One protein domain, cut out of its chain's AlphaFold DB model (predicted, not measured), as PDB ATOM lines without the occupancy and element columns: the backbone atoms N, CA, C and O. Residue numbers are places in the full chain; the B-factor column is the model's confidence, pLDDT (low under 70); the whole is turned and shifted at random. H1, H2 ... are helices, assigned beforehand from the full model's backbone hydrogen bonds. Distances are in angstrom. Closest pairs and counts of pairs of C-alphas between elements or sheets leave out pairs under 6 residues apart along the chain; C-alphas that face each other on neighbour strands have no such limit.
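Overview. This is residues 2 to 98 of the 241 residues of an uncharacterized protein of Omnitrophica WOR_2 bacterium GWA2_47_8 (UniProt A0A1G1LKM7). Look first for a small bundle of three helices, H1, H4 and H5, with H2 packed on H1 and H4 so that H1, H2, H4 and H5 follow one another in a ring. Short H3 sits near H4, and H6 points away from this body like an arm. The printed part has 97 residues with six named helices, H1 to H6 in chain order, and no named strand; its class is all helix. It is compact, with a radius of gyration of the C-alphas of 13.0 A, and spans 40 by 27 by 25 A.

Along the chain. Find C-alpha 2 at (189.073, 136.689, 230.812); from there H1, the longest helix, runs 18.3 A to residue 14. H2 is residues 20 to 31, 16.5 A, and H3 residues 35 to 41, 10.6 A. H4 takes residues 44 to 55, 16.1 A, and H5 residues 67 to 78, 16.7 A. H6, residues 86 to 97, runs 16.1 A and ends at C-alpha 97, (172.663, 113.150, 211.944).

Arrangement. Start at H1, which touches H5 at a steep tilt of 36 degrees, only just steep, opposite ways; their closest C-alphas, Leu 7 and Arg 74, are 6.3 A apart. H4 and H5 form a helical hairpin at 24 degrees, closest at the C-alphas of Thr 49 and Cys 73, 6.1 A. H2 touches H4 with residues 23 to 28 alone, closest at the C-alphas of Tyr 24 and Leu 54, 6.2 A. H6 touches no helix. In the six helices every O i to N i+4 pair is within hydrogen-bond range.

Size, cuts and confidence. The farthest C-alphas, Glu 34 and Gln 98, are 41.2 A apart. The printed part has no cut, and the link from H4 to H5 is long, 11 residues. Look for pLDDT under 70 at residues 59 to 60, 62 and 96 to 98.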
ATOM      1  N   ILE A   2     189.580 136.715 232.198       80.75
ATOM      2  CA  ILE A   2     189.073 136.689 230.812       80.75
ATOM      3  C   ILE A   2     187.992 135.613 230.556       80.75
ATOM      4  O   ILE A   2     186.965 135.931 229.964       80.75
ATOM      5  N   ARG A   3     188.141 134.384 231.085       83.69
ATOM      6  CA  ARG A   3     187.093 133.337 230.999       83.69
ATOM      7  C   ARG A   3     185.728 133.793 231.525       83.69
ATOM      8  O   ARG A   3     184.708 133.445 230.946       83.69
ATOM      9  N   LYS A   4     185.713 134.592 232.598       87.31
ATOM     10  CA  LYS A   4     184.477 135.109 233.201       87.31
ATOM     11  C   LYS A   4     183.766 136.081 232.257       87.31
ATOM     12  O   LYS A   4     182.562 135.984 232.085       87.31
ATOM     13  N   ILE A   5     184.524 136.951 231.589       89.75
ATOM     14  CA  ILE A   5     183.984 137.903 230.608       89.75
ATOM     15  C   ILE A   5     183.428 137.157 229.387       89.75
ATOM     16  O   ILE A   5     182.342 137.480 228.911       89.75
ATOM     17  N   LEU A   6     184.148 136.142 228.894       90.62
ATOM     18  CA  LEU A   6     183.663 135.294 227.801       90.62
ATOM     19  C   LEU A   6     182.353 134.594 228.179       90.62
ATOM     20  O   LEU A   6     181.409 134.615 227.393       90.62
ATOM     21  N   LEU A   7     182.284 134.024 229.384       92.81
ATOM     22  CA  LEU A   7     181.074 133.389 229.897       92.81
ATOM     23  C   LEU A   7     179.906 134.382 229.963       92.81
ATOM     24  O   LEU A   7     178.848 134.094 229.417       92.81
ATOM     25  N   GLU A   8     180.106 135.569 230.538       93.19
ATOM     26  CA  GLU A   8     179.071 136.611 230.631       93.19
ATOM     27  C   GLU A   8     178.546 137.039 229.247       93.19
ATOM     28  O   GLU A   8     177.338 137.232 229.056       93.19
ATOM     29  N   LYS A   9     179.436 137.173 228.254       92.38
ATOM     30  CA  LYS A   9     179.055 137.502 226.871       92.38
ATOM     31  C   LYS A   9     178.293 136.363 226.204       92.38
ATOM     32  O   LYS A   9     177.250 136.610 225.598       92.38
ATOM     33  N   LEU A  10     178.765 135.132 226.368       92.19
ATOM     34  CA  LEU A  10     178.118 133.940 225.836       92.19
ATOM     35  C   LEU A  10     176.725 133.735 226.451       92.19
ATOM     36  O   LEU A  10     175.762 133.497 225.728       92.19
ATOM     37  N   GLU A  11     176.578 133.914 227.764       92.81
ATOM     38  CA  GLU A  11     175.285 133.881 228.453       92.81
ATOM     39  C   GLU A  11     174.347 134.987 227.989       92.81
ATOM     40  O   GLU A  11     173.152 134.752 227.803       92.81
ATOM     41  N   SER A  12     174.864 136.200 227.803       92.94
ATOM     42  CA  SER A  12     174.062 137.314 227.299       92.94
ATOM     43  C   SER A  12     173.500 136.999 225.913       92.94
ATOM     44  O   SER A  12     172.332 137.278 225.656       92.94
ATOM     45  N   PHE A  13     174.291 136.366 225.045       92.44
ATOM     46  CA  PHE A  13     173.840 135.928 223.726       92.44
ATOM     47  C   PHE A  13     172.828 134.777 223.811       92.44
ATOM     48  O   PHE A  13     171.745 134.859 223.233       92.44
ATOM     49  N   LEU A  14     173.130 133.731 224.586       90.25
ATOM     50  CA  LEU A  14     172.252 132.568 224.747       90.25
ATOM     51  C   LEU A  14     170.902 132.927 225.388       90.25
ATOM     52  O   LEU A  14     169.900 132.278 225.095       90.25
ATOM     53  N   ASN A  15     170.851 133.985 226.199       92.19
ATOM     54  CA  ASN A  15     169.620 134.531 226.777       92.19
ATOM     55  C   ASN A  15     168.944 135.603 225.897       92.19
ATOM     56  O   ASN A  15     167.959 136.203 226.322       92.19
ATOM     57  N   GLY A  16     169.469 135.884 224.699       89.06
ATOM     58  CA  GLY A  16     168.906 136.862 223.760       89.06
ATOM     59  C   GLY A  16     169.069 138.331 224.173       89.06
ATOM     60  O   GLY A  16     168.388 139.191 223.624       89.06
ATOM     61  N   LYS A  17     169.952 138.638 225.132       91.81
ATOM     62  CA  LYS A  17     170.231 140.012 225.593       91.81
ATOM     63  C   LYS A  17     171.141 140.787 224.639       91.81
ATOM     64  O   LYS A  17     171.102 142.012 224.633       91.81
ATOM     65  N   ILE A  18     171.970 140.086 223.867       91.31
ATOM     66  CA  ILE A  18     172.801 140.667 222.805       91.31
ATOM     67  C   ILE A  18     172.588 139.897 221.502       91.31
ATOM     68  O   ILE A  18     172.302 138.698 221.526       91.31
ATOM     69  N   SER A  19     172.723 140.589 220.371       89.25
ATOM     70  CA  SER A  19     172.641 139.978 219.045       89.25
ATOM     71  C   SER A  19     173.890 139.150 218.727       89.25
ATOM     72  O   SER A  19     174.935 139.285 219.368       89.25
ATOM     73  N   GLN A  20     173.774 138.294 217.709       86.12
ATOM     74  CA  GLN A  20     174.897 137.523 217.176       86.12
ATOM     75  C   GLN A  20     176.015 138.443 216.660       86.12
ATOM     76  O   GLN A  20     177.176 138.219 216.990       86.12
ATOM     77  N   ASP A  21     175.654 139.515 215.950       86.94
ATOM     78  CA  ASP A  21     176.601 140.509 215.424       86.94
ATOM     79  C   ASP A  21     177.358 141.223 216.551       86.94
ATOM     80  O   ASP A  21     178.576 141.353 216.501       86.94
ATOM     81  N   ALA A  22     176.666 141.604 217.632       88.06
ATOM     82  CA  ALA A  22     177.301 142.249 218.780       88.06
ATOM     83  C   ALA A  22     178.275 141.309 219.515       88.06
ATOM     84  O   ALA A  22     179.305 141.746 220.035       88.06
ATOM     85  N   LEU A  23     177.954 140.012 219.576       90.44
ATOM     86  CA  LEU A  23     178.864 139.005 220.117       90.44
ATOM     87  C   LEU A  23     180.081 138.808 219.192       90.44
ATOM     88  O   LEU A  23     181.207 138.716 219.681       90.44
ATOM     89  N   TYR A  24     179.861 138.789 217.878       88.81
ATOM     90  CA  TYR A  24     180.902 138.657 216.859       88.81
ATOM     91  C   TYR A  24     181.890 139.827 216.866       88.81
ATOM     92  O   TYR A  24     183.097 139.607 216.963       88.81
ATOM     93  N   GLU A  25     181.394 141.067 216.849       88.31
ATOM     94  CA  GLU A  25     182.218 142.279 216.928       88.31
ATOM     95  C   GLU A  25     183.071 142.296 218.198       88.31
ATOM     96  O   GLU A  25     184.257 142.636 218.165       88.31
ATOM     97  N   TRP A  26     182.492 141.873 219.325       91.75
ATOM     98  CA  TRP A  26     183.237 141.759 220.571       91.75
ATOM     99  C   TRP A  26     184.369 140.731 220.456       91.75
ATOM    100  O   TRP A  26     185.496 141.036 220.852       91.75
ATOM    101  N   VAL A  27     184.118 139.548 219.888       91.06
ATOM    102  CA  VAL A  27     185.168 138.537 219.690       91.06
ATOM    103  C   VAL A  27     186.259 139.044 218.752       91.06
ATOM    104  O   VAL A  27     187.433 138.955 219.108       91.06
ATOM    105  N   LEU A  28     185.898 139.649 217.617       88.50
ATOM    106  CA  LEU A  28     186.859 140.258 216.694       88.50
ATOM    107  C   LEU A  28     187.752 141.288 217.391       88.50
ATOM    108  O   LEU A  28     188.970 141.249 217.232       88.50
ATOM    109  N   SER A  29     187.162 142.160 218.216       87.81
ATOM    110  CA  SER A  29     187.919 143.179 218.952       87.81
ATOM    111  C   SER A  29     188.987 142.570 219.867       87.81
ATOM    112  O   SER A  29     190.053 143.153 220.029       87.81
ATOM    113  N   ARG A  30     188.727 141.375 220.416       88.50
ATOM    114  CA  ARG A  30     189.643 140.657 221.309       88.50
ATOM    115  C   ARG A  30     190.709 139.876 220.571       88.50
ATOM    116  O   ARG A  30     191.836 139.830 221.044       88.50
ATOM    117  N   VAL A  31     190.375 139.278 219.431       85.94
ATOM    118  CA  VAL A  31     191.339 138.526 218.612       85.94
ATOM    119  C   VAL A  31     192.440 139.443 218.068       85.94
ATOM    120  O   VAL A  31     193.572 139.002 217.902       85.94
ATOM    121  N   CYS A  32     192.131 140.725 217.855       84.38
ATOM    122  CA  CYS A  32     193.089 141.737 217.406       84.38
ATOM    123  C   CYS A  32     194.004 142.295 218.516       84.38
ATOM    124  O   CYS A  32     194.889 143.094 218.216       84.38
ATOM    125  N   GLU A  33     193.810 141.932 219.789       87.25
ATOM    126  CA  GLU A  33     194.674 142.401 220.879       87.25
ATOM    127  C   GLU A  33     195.997 141.619 220.911       87.25
ATOM    128  O   GLU A  33     196.000 140.393 220.877       87.25
ATOM    129  N   GLU A  34     197.134 142.297 221.112       80.88
ATOM    130  CA  GLU A  34     198.455 141.642 221.247       80.88
ATOM    131  C   GLU A  34     198.509 140.612 222.395       80.88
ATOM    132  O   GLU A  34     199.323 139.687 222.406       80.88
ATOM    133  N   SER A  35     197.628 140.763 223.387       82.06
ATOM    134  CA  SER A  35     197.516 139.847 224.524       82.06
ATOM    135  C   SER A  35     196.784 138.535 224.194       82.06
ATOM    136  O   SER A  35     196.867 137.571 224.967       82.06
ATOM    137  N   TYR A  36     196.098 138.469 223.049       83.19
ATOM    138  CA  TYR A  36     195.272 137.332 222.656       83.19
ATOM    139  C   TYR A  36     196.101 136.067 222.447       83.19
ATOM    140  O   TYR A  36     195.789 135.043 223.053       83.19
ATOM    141  N   GLU A  37     197.196 136.145 221.682       80.50
ATOM    142  CA  GLU A  37     198.061 134.991 221.391       80.50
ATOM    143  C   GLU A  37     198.599 134.332 222.668       80.50
ATOM    144  O   GLU A  37     198.575 133.108 222.805       80.50
ATOM    145  N   LYS A  38     199.006 135.146 223.647       81.38
ATOM    146  CA  LYS A  38     199.476 134.662 224.954       81.38
ATOM    147  C   LYS A  38     198.353 133.997 225.752       81.38
ATOM    148  O   LYS A  38     198.590 133.015 226.448       81.38
ATOM    149  N   THR A  39     197.133 134.516 225.636       80.25
ATOM    150  CA  THR A  39     195.958 134.000 226.349       80.25
ATOM    151  C   THR A  39     195.499 132.654 225.782       80.25
ATOM    152  O   THR A  39     195.207 131.737 226.547       80.25
ATOM    153  N   VAL A  40     195.484 132.488 224.455       84.88
ATOM    154  CA  VAL A  40     195.014 131.245 223.812       84.88
ATOM    155  C   VAL A  40     195.999 130.082 223.907       84.88
ATOM    156  O   VAL A  40     195.573 128.931 223.840       84.88
ATOM    157  N   GLN A  41     197.298 130.342 224.079       79.88
ATOM    158  CA  GLN A  41     198.299 129.280 224.254       79.88
ATOM    159  C   GLN A  41     198.123 128.511 225.572       79.88
ATOM    160  O   GLN A  41     198.440 127.326 225.631       79.88
ATOM    161  N   GLY A  42     197.592 129.162 226.612       79.81
ATOM    162  CA  GLY A  42     197.349 128.544 227.918       79.81
ATOM    163  C   GLY A  42     195.934 127.994 228.116       79.81
ATOM    164  O   GLY A  42     195.663 127.395 229.154       79.81
ATOM    165  N   ASP A  43     195.019 128.215 227.167       86.38
ATOM    166  CA  ASP A  43     193.588 127.992 227.381       86.38
ATOM    167  C   ASP A  43     192.859 127.534 226.108       86.38
ATOM    168  O   ASP A  43     192.304 128.329 225.343       86.38
ATOM    169  N   ILE A  44     192.846 126.216 225.899       88.00
ATOM    170  CA  ILE A  44     192.239 125.586 224.717       88.00
ATOM    171  C   ILE A  44     190.724 125.839 224.669       88.00
ATOM    172  O   ILE A  44     190.198 126.159 223.607       88.00
ATOM    173  N   LEU A  45     190.030 125.764 225.811       89.62
ATOM    174  CA  LEU A  45     188.587 126.018 225.892       89.62
ATOM    175  C   LEU A  45     188.252 127.457 225.485       89.62
ATOM    176  O   LEU A  45     187.318 127.682 224.712       89.62
ATOM    177  N   PHE A  46     189.022 128.433 225.975       89.50
ATOM    178  CA  PHE A  46     188.851 129.831 225.582       89.50
ATOM    179  C   PHE A  46     189.072 130.010 224.078       89.50
ATOM    180  O   PHE A  46     188.224 130.592 223.404       89.50
ATOM    181  N   LYS A  47     190.159 129.447 223.539       89.88
ATOM    182  CA  LYS A  47     190.476 129.505 222.107       89.88
ATOM    183  C   LYS A  47     189.356 128.922 221.243       89.88
ATOM    184  O   LYS A  47     188.900 129.581 220.312       89.88
ATOM    185  N   GLU A  48     188.916 127.701 221.536       90.19
ATOM    186  CA  GLU A  48     187.895 127.031 220.729       90.19
ATOM    187  C   GLU A  48     186.528 127.710 220.855       90.19
ATOM    188  O   GLU A  48     185.816 127.820 219.863       90.19
ATOM    189  N   THR A  49     186.182 128.248 222.028       90.38
ATOM    190  CA  THR A  49     184.938 129.015 222.188       90.38
ATOM    191  C   THR A  49     184.966 130.305 221.366       90.38
ATOM    192  O   THR A  49     183.988 130.618 220.691       90.38
ATOM    193  N   MET A  50     186.085 131.038 221.378       90.38
ATOM    194  CA  MET A  50     186.260 132.243 220.557       90.38
ATOM    195  C   MET A  50     186.165 131.910 219.064       90.38
ATOM    196  O   MET A  50     185.444 132.582 218.330       90.38
ATOM    197  N   GLN A  51     186.816 130.825 218.632       89.38
ATOM    198  CA  GLN A  51     186.731 130.350 217.252       89.38
ATOM    199  C   GLN A  51     185.299 129.951 216.874       89.38
ATOM    200  O   GLN A  51     184.823 130.336 215.813       89.38
ATOM    201  N   ALA A  52     184.575 129.255 217.753       89.31
ATOM    202  CA  ALA A  52     183.202 128.847 217.481       89.31
ATOM    203  C   ALA A  52     182.249 130.045 217.302       89.31
ATOM    204  O   ALA A  52     181.328 129.996 216.487       89.31
ATOM    205  N   ILE A  53     182.484 131.136 218.037       90.06
ATOM    206  CA  ILE A  53     181.730 132.389 217.894       90.06
ATOM    207  C   ILE A  53     182.076 133.119 216.587       90.06
ATOM    208  O   ILE A  53     181.212 133.779 216.009       90.06
ATOM    209  N   LEU A  54     183.310 133.019 216.090       88.56
ATOM    210  CA  LEU A  54     183.634 133.519 214.752       88.56
ATOM    211  C   LEU A  54     182.929 132.665 213.695       88.56
ATOM    212  O   LEU A  54     182.170 133.181 212.877       88.56
ATOM    213  N   ASP A  55     183.100 131.347 213.775       86.88
ATOM    214  CA  ASP A  55     182.637 130.398 212.766       86.88
ATOM    215  C   ASP A  55     181.106 130.360 212.624       86.88
ATOM    216  O   ASP A  55     180.602 130.065 211.541       86.88
ATOM    217  N   ILE A  56     180.336 130.699 213.668       83.56
ATOM    218  CA  ILE A  56     178.866 130.779 213.563       83.56
ATOM    219  C   ILE A  56     178.401 131.865 212.575       83.56
ATOM    220  O   ILE A  56     177.287 131.766 212.054       83.56
ATOM    221  N   ASN A  57     179.242 132.866 212.286       75.44
ATOM    222  CA  ASN A  57     178.953 133.987 211.383       75.44
ATOM    223  C   ASN A  57     179.479 133.791 209.955       75.44
ATOM    224  O   ASN A  57     179.127 134.566 209.069       75.44
ATOM    225  N   HIS A  58     180.282 132.756 209.716       75.56
ATOM    226  CA  HIS A  58     180.924 132.517 208.431       75.56
ATOM    227  C   HIS A  58     180.234 131.382 207.662       75.56
ATOM    228  O   HIS A  58     180.203 130.228 208.094       75.56
ATOM    229  N   ASP A  59     179.675 131.708 206.493       62.12
ATOM    230  CA  ASP A  59     178.990 130.739 205.624       62.12
ATOM    231  C   ASP A  59     179.959 129.793 204.883       62.12
ATOM    232  O   ASP A  59     179.541 128.765 204.348       62.12
ATOM    233  N   ASP A  60     181.255 130.110 204.862       66.75
ATOM    234  CA  ASP A  60     182.315 129.357 204.188       66.75
ATOM    235  C   ASP A  60     183.007 128.303 205.080       66.75
ATOM    236  O   ASP A  60     183.821 127.506 204.594       66.75
ATOM    237  N   VAL A  61     182.648 128.216 206.366       71.44
ATOM    238  CA  VAL A  61     183.244 127.251 207.304       71.44
ATOM    239  C   VAL A  61     182.615 125.862 207.150       71.44
ATOM    240  O   VAL A  61     181.414 125.658 207.332       71.44
ATOM    241  N   LYS A  62     183.453 124.851 206.868       66.50
ATOM    242  CA  LYS A  62     183.021 123.447 206.668       66.50
ATOM    243  C   LYS A  62     182.291 122.843 207.875       66.50
ATOM    244  O   LYS A  62     181.416 121.997 207.698       66.50
ATOM    245  N   LEU A  63     182.682 123.229 209.088       73.81
ATOM    246  CA  LEU A  63     182.124 122.748 210.353       73.81
ATOM    247  C   LEU A  63     181.529 123.925 211.125       73.81
ATOM    248  O   LEU A  63     182.079 124.344 212.134       73.81
ATOM    249  N   ARG A  64     180.419 124.475 210.626       80.75
ATOM    250  CA  ARG A  64     179.733 125.587 211.288       80.75
ATOM    251  C   ARG A  64     179.142 125.136 212.636       80.75
ATOM    252  O   ARG A  64     178.319 124.209 212.639       80.75
ATOM    253  N   PRO A  65     179.528 125.766 213.757       83.62
ATOM    254  CA  PRO A  65     178.902 125.539 215.054       83.62
ATOM    255  C   PRO A  65     177.456 126.035 215.050       83.62
ATOM    256  O   PRO A  65     177.117 126.994 214.356       83.62
ATOM    257  N   ASP A  66     176.604 125.400 215.844       86.31
ATOM    258  CA  ASP A  66     175.243 125.868 216.098       86.31
ATOM    259  C   ASP A  66     175.078 126.380 217.540       86.31
ATOM    260  O   ASP A  66     175.997 126.362 218.362       86.31
ATOM    261  N   ARG A  67     173.868 126.841 217.872       85.56
ATOM    262  CA  ARG A  67     173.543 127.314 219.225       85.56
ATOM    263  C   ARG A  67     173.780 126.247 220.301       85.56
ATOM    264  O   ARG A  67     174.184 126.596 221.404       85.56
ATOM    265  N   SER A  68     173.582 124.965 219.986       87.00
ATOM    266  CA  SER A  68     173.816 123.862 220.928       87.00
ATOM    267  C   SER A  68     175.308 123.605 221.177       87.00
ATOM    268  O   SER A  68     175.678 123.078 222.228       87.00
ATOM    269  N   ASP A  69     176.180 123.961 220.228       90.00
ATOM    270  CA  ASP A  69     177.636 123.972 220.418       90.00
ATOM    271  C   ASP A  69     178.061 125.129 221.326       90.00
ATOM    272  O   ASP A  69     178.882 124.943 222.219       90.00
ATOM    273  N   LEU A  70     177.438 126.300 221.186       91.00
ATOM    274  CA  LEU A  70     177.683 127.434 222.081       91.00
ATOM    275  C   LEU A  70     177.165 127.189 223.508       91.00
ATOM    276  O   LEU A  70     177.821 127.569 224.478       91.00
ATOM    277  N   GLU A  71     176.030 126.507 223.666       90.75
ATOM    278  CA  GLU A  71     175.551 126.051 224.979       90.75
ATOM    279  C   GLU A  71     176.517 125.056 225.625       90.75
ATOM    280  O   GLU A  71     176.779 125.148 226.825       90.75
ATOM    281  N   TYR A  72     177.103 124.153 224.837       91.69
ATOM    282  CA  TYR A  72     178.143 123.246 225.316       91.69
ATOM    283  C   TYR A  72     179.374 124.005 225.834       91.69
ATOM    284  O   TYR A  72     179.825 123.751 226.952       91.69
ATOM    285  N   CYS A  73     179.855 125.009 225.091       91.19
ATOM    286  CA  CYS A  73     180.948 125.873 225.550       91.19
ATOM    287  C   CYS A  73     180.617 126.577 226.868       91.19
ATOM    288  O   CYS A  73     181.470 126.659 227.751       91.19
ATOM    289  N   ARG A  74     179.373 127.051 227.036       93.25
ATOM    290  CA  ARG A  74     178.916 127.678 228.284       93.25
ATOM    291  C   ARG A  74     179.046 126.716 229.466       93.25
ATOM    292  O   ARG A  74     179.610 127.097 230.487       93.25
ATOM    293  N   ARG A  75     178.562 125.478 229.321       91.19
ATOM    294  CA  ARG A  75     178.643 124.451 230.378       91.19
ATOM    295  C   ARG A  75     180.088 124.092 230.720       91.19
ATOM    296  O   ARG A  75     180.434 124.018 231.896       91.19
ATOM    297  N   CYS A  76     180.957 123.987 229.713       91.62
ATOM    298  CA  CYS A  76     182.392 123.775 229.925       91.62
ATOM    299  C   CYS A  76     183.046 124.949 230.676       91.62
ATOM    300  O   CYS A  76     183.845 124.742 231.587       91.62
ATOM    301  N   LEU A  77     182.696 126.196 230.334       90.38
ATOM    302  CA  LEU A  77     183.208 127.397 231.009       90.38
ATOM    303  C   LEU A  77     182.728 127.521 232.463       90.38
ATOM    304  O   LEU A  77     183.437 128.106 233.282       90.38
ATOM    305  N   MET A  78     181.554 126.970 232.782       89.56
ATOM    306  CA  MET A  78     181.019 126.873 234.145       89.56
ATOM    307  C   MET A  78     181.618 125.714 234.956       89.56
ATOM    308  O   MET A  78     181.450 125.682 236.172       89.56
ATOM    309  N   GLY A  79     182.321 124.780 234.306       88.56
ATOM    310  CA  GLY A  79     182.812 123.552 234.933       88.56
ATOM    311  C   GLY A  79     181.728 122.491 235.153       88.56
ATOM    312  O   GLY A  79     181.914 121.601 235.974       88.56
ATOM    313  N   GLU A  80     180.596 122.589 234.450       88.88
ATOM    314  CA  GLU A  80     179.497 121.611 234.519       88.88
ATOM    315  C   GLU A  80     179.783 120.350 233.688       88.88
ATOM    316  O   GLU A  80     179.259 119.280 233.985       88.88
ATOM    317  N   GLU A  81     180.600 120.472 232.637       89.38
ATOM    318  CA  GLU A  81     180.977 119.381 231.734       89.38
ATOM    319  C   GLU A  81     182.476 119.437 231.415       89.38
ATOM    320  O   GLU A  81     183.059 120.521 231.306       89.38
ATOM    321  N   ASP A  82     183.088 118.268 231.216       88.81
ATOM    322  CA  ASP A  82     184.465 118.173 230.738       88.81
ATOM    323  C   ASP A  82     184.568 118.642 229.286       88.81
ATOM    324  O   ASP A  82     183.765 118.287 228.411       88.81
ATOM    325  N   PHE A  83     185.601 119.437 229.023       89.00
ATOM    326  CA  PHE A  83     185.839 119.977 227.698       89.00
ATOM    327  C   PHE A  83     186.402 118.915 226.747       89.00
ATOM    328  O   PHE A  83     187.463 118.333 226.974       89.00
ATOM    329  N   ALA A  84     185.705 118.734 225.633       86.88
ATOM    330  CA  ALA A  84     186.109 117.994 224.455       86.88
ATOM    331  C   ALA A  84     186.090 118.943 223.253       86.88
ATOM    332  O   ALA A  84     185.292 119.880 223.198       86.88
ATOM    333  N   SER A  85     186.958 118.683 222.276       87.75
ATOM    334  CA  SER A  85     187.139 119.575 221.130       87.75
ATOM    335  C   SER A  85     185.832 119.788 220.345       87.75
ATOM    336  O   SER A  85     185.141 118.832 219.964       87.75
ATOM    337  N   ILE A  86     185.497 121.050 220.073       85.38
ATOM    338  CA  ILE A  86     184.280 121.474 219.372       85.38
ATOM    339  C   ILE A  86     184.225 120.886 217.950       85.38
ATOM    340  O   ILE A  86     183.203 120.280 217.612       85.38
ATOM    341  N   PRO A  87     185.286 120.961 217.115       84.00
ATOM    342  CA  PRO A  87     185.304 120.307 215.806       84.00
ATOM    343  C   PRO A  87     184.955 118.813 215.844       84.00
ATOM    344  O   PRO A  87     184.222 118.327 214.978       84.00
ATOM    345  N   GLU A  88     185.440 118.075 216.846       84.00
ATOM    346  CA  GLU A  88     185.137 116.647 216.989       84.00
ATOM    347  C   GLU A  88     183.670 116.406 217.349       84.00
ATOM    348  O   GLU A  88     183.047 115.481 216.820       84.00
ATOM    349  N   ARG A  89     183.099 117.253 218.213       84.38
ATOM    350  CA  ARG A  89     181.678 117.206 218.574       84.38
ATOM    351  C   ARG A  89     180.788 117.478 217.362       84.38
ATOM    352  O   ARG A  89     179.861 116.706 217.108       84.38
ATOM    353  N   ILE A  90     181.111 118.503 216.570       83.38
ATOM    354  CA  ILE A  90     180.388 118.831 215.332       83.38
ATOM    355  C   ILE A  90     180.487 117.665 214.343       83.38
ATOM    356  O   ILE A  90     179.475 117.264 213.766       83.38
ATOM    357  N   LYS A  91     181.676 117.071 214.183       83.19
ATOM    358  CA  LYS A  91     181.886 115.913 213.307       83.19
ATOM    359  C   LYS A  91     181.058 114.701 213.749       83.19
ATOM    360  O   LYS A  91     180.335 114.145 212.928       83.19
ATOM    361  N   LYS A  92     181.078 114.343 215.038       81.81
ATOM    362  CA  LYS A  92     180.255 113.251 215.593       81.81
ATOM    363  C   LYS A  92     178.761 113.505 215.392       81.81
ATOM    364  O   LYS A  92     178.043 112.596 214.982       81.81
ATOM    365  N   ARG A  93     178.292 114.742 215.607       78.81
ATOM    366  CA  ARG A  93     176.901 115.127 215.323       78.81
ATOM    367  C   ARG A  93     176.575 114.969 213.843       78.81
ATOM    368  O   ARG A  93     175.529 114.421 213.525       78.81
ATOM    369  N   GLN A  94     177.438 115.417 212.934       71.06
ATOM    370  CA  GLN A  94     177.216 115.267 211.492       71.06
ATOM    371  C   GLN A  94     177.220 113.794 211.052       71.06
ATOM    372  O   GLN A  94     176.408 113.413 210.213       71.06
ATOM    373  N   GLU A  95     178.077 112.959 211.639       70.62
ATOM    374  CA  GLU A  95     178.110 111.513 211.396       70.62
ATOM    375  C   GLU A  95     176.850 110.804 211.923       70.62
ATOM    376  O   GLU A  95     176.341 109.898 211.265       70.62
ATOM    377  N   GLN A  96     176.309 111.234 213.067       68.06
ATOM    378  CA  GLN A  96     175.082 110.682 213.662       68.06
ATOM    379  C   GLN A  96     173.796 111.223 213.017       68.06
ATOM    380  O   GLN A  96     172.819 110.490 212.873       68.06
ATOM    381  N   ALA A  97     173.790 112.492 212.603       60.69
ATOM    382  CA  ALA A  97     172.663 113.150 211.944       60.69
ATOM    383  C   ALA A  97     172.552 112.788 210.455       60.69
ATOM    384  O   ALA A  97     171.538 113.095 209.828       60.69
ATOM    385  N   GLN A  98     173.562 112.136 209.869       45.31
ATOM    386  CA  GLN A  98     173.443 111.518 208.553       45.31
ATOM    387  C   GLN A  98     172.756 110.151 208.689       45.31
ATOM    388  O   GLN A  98     173.386 109.185 209.126       45.31
TER     389      GLN A  98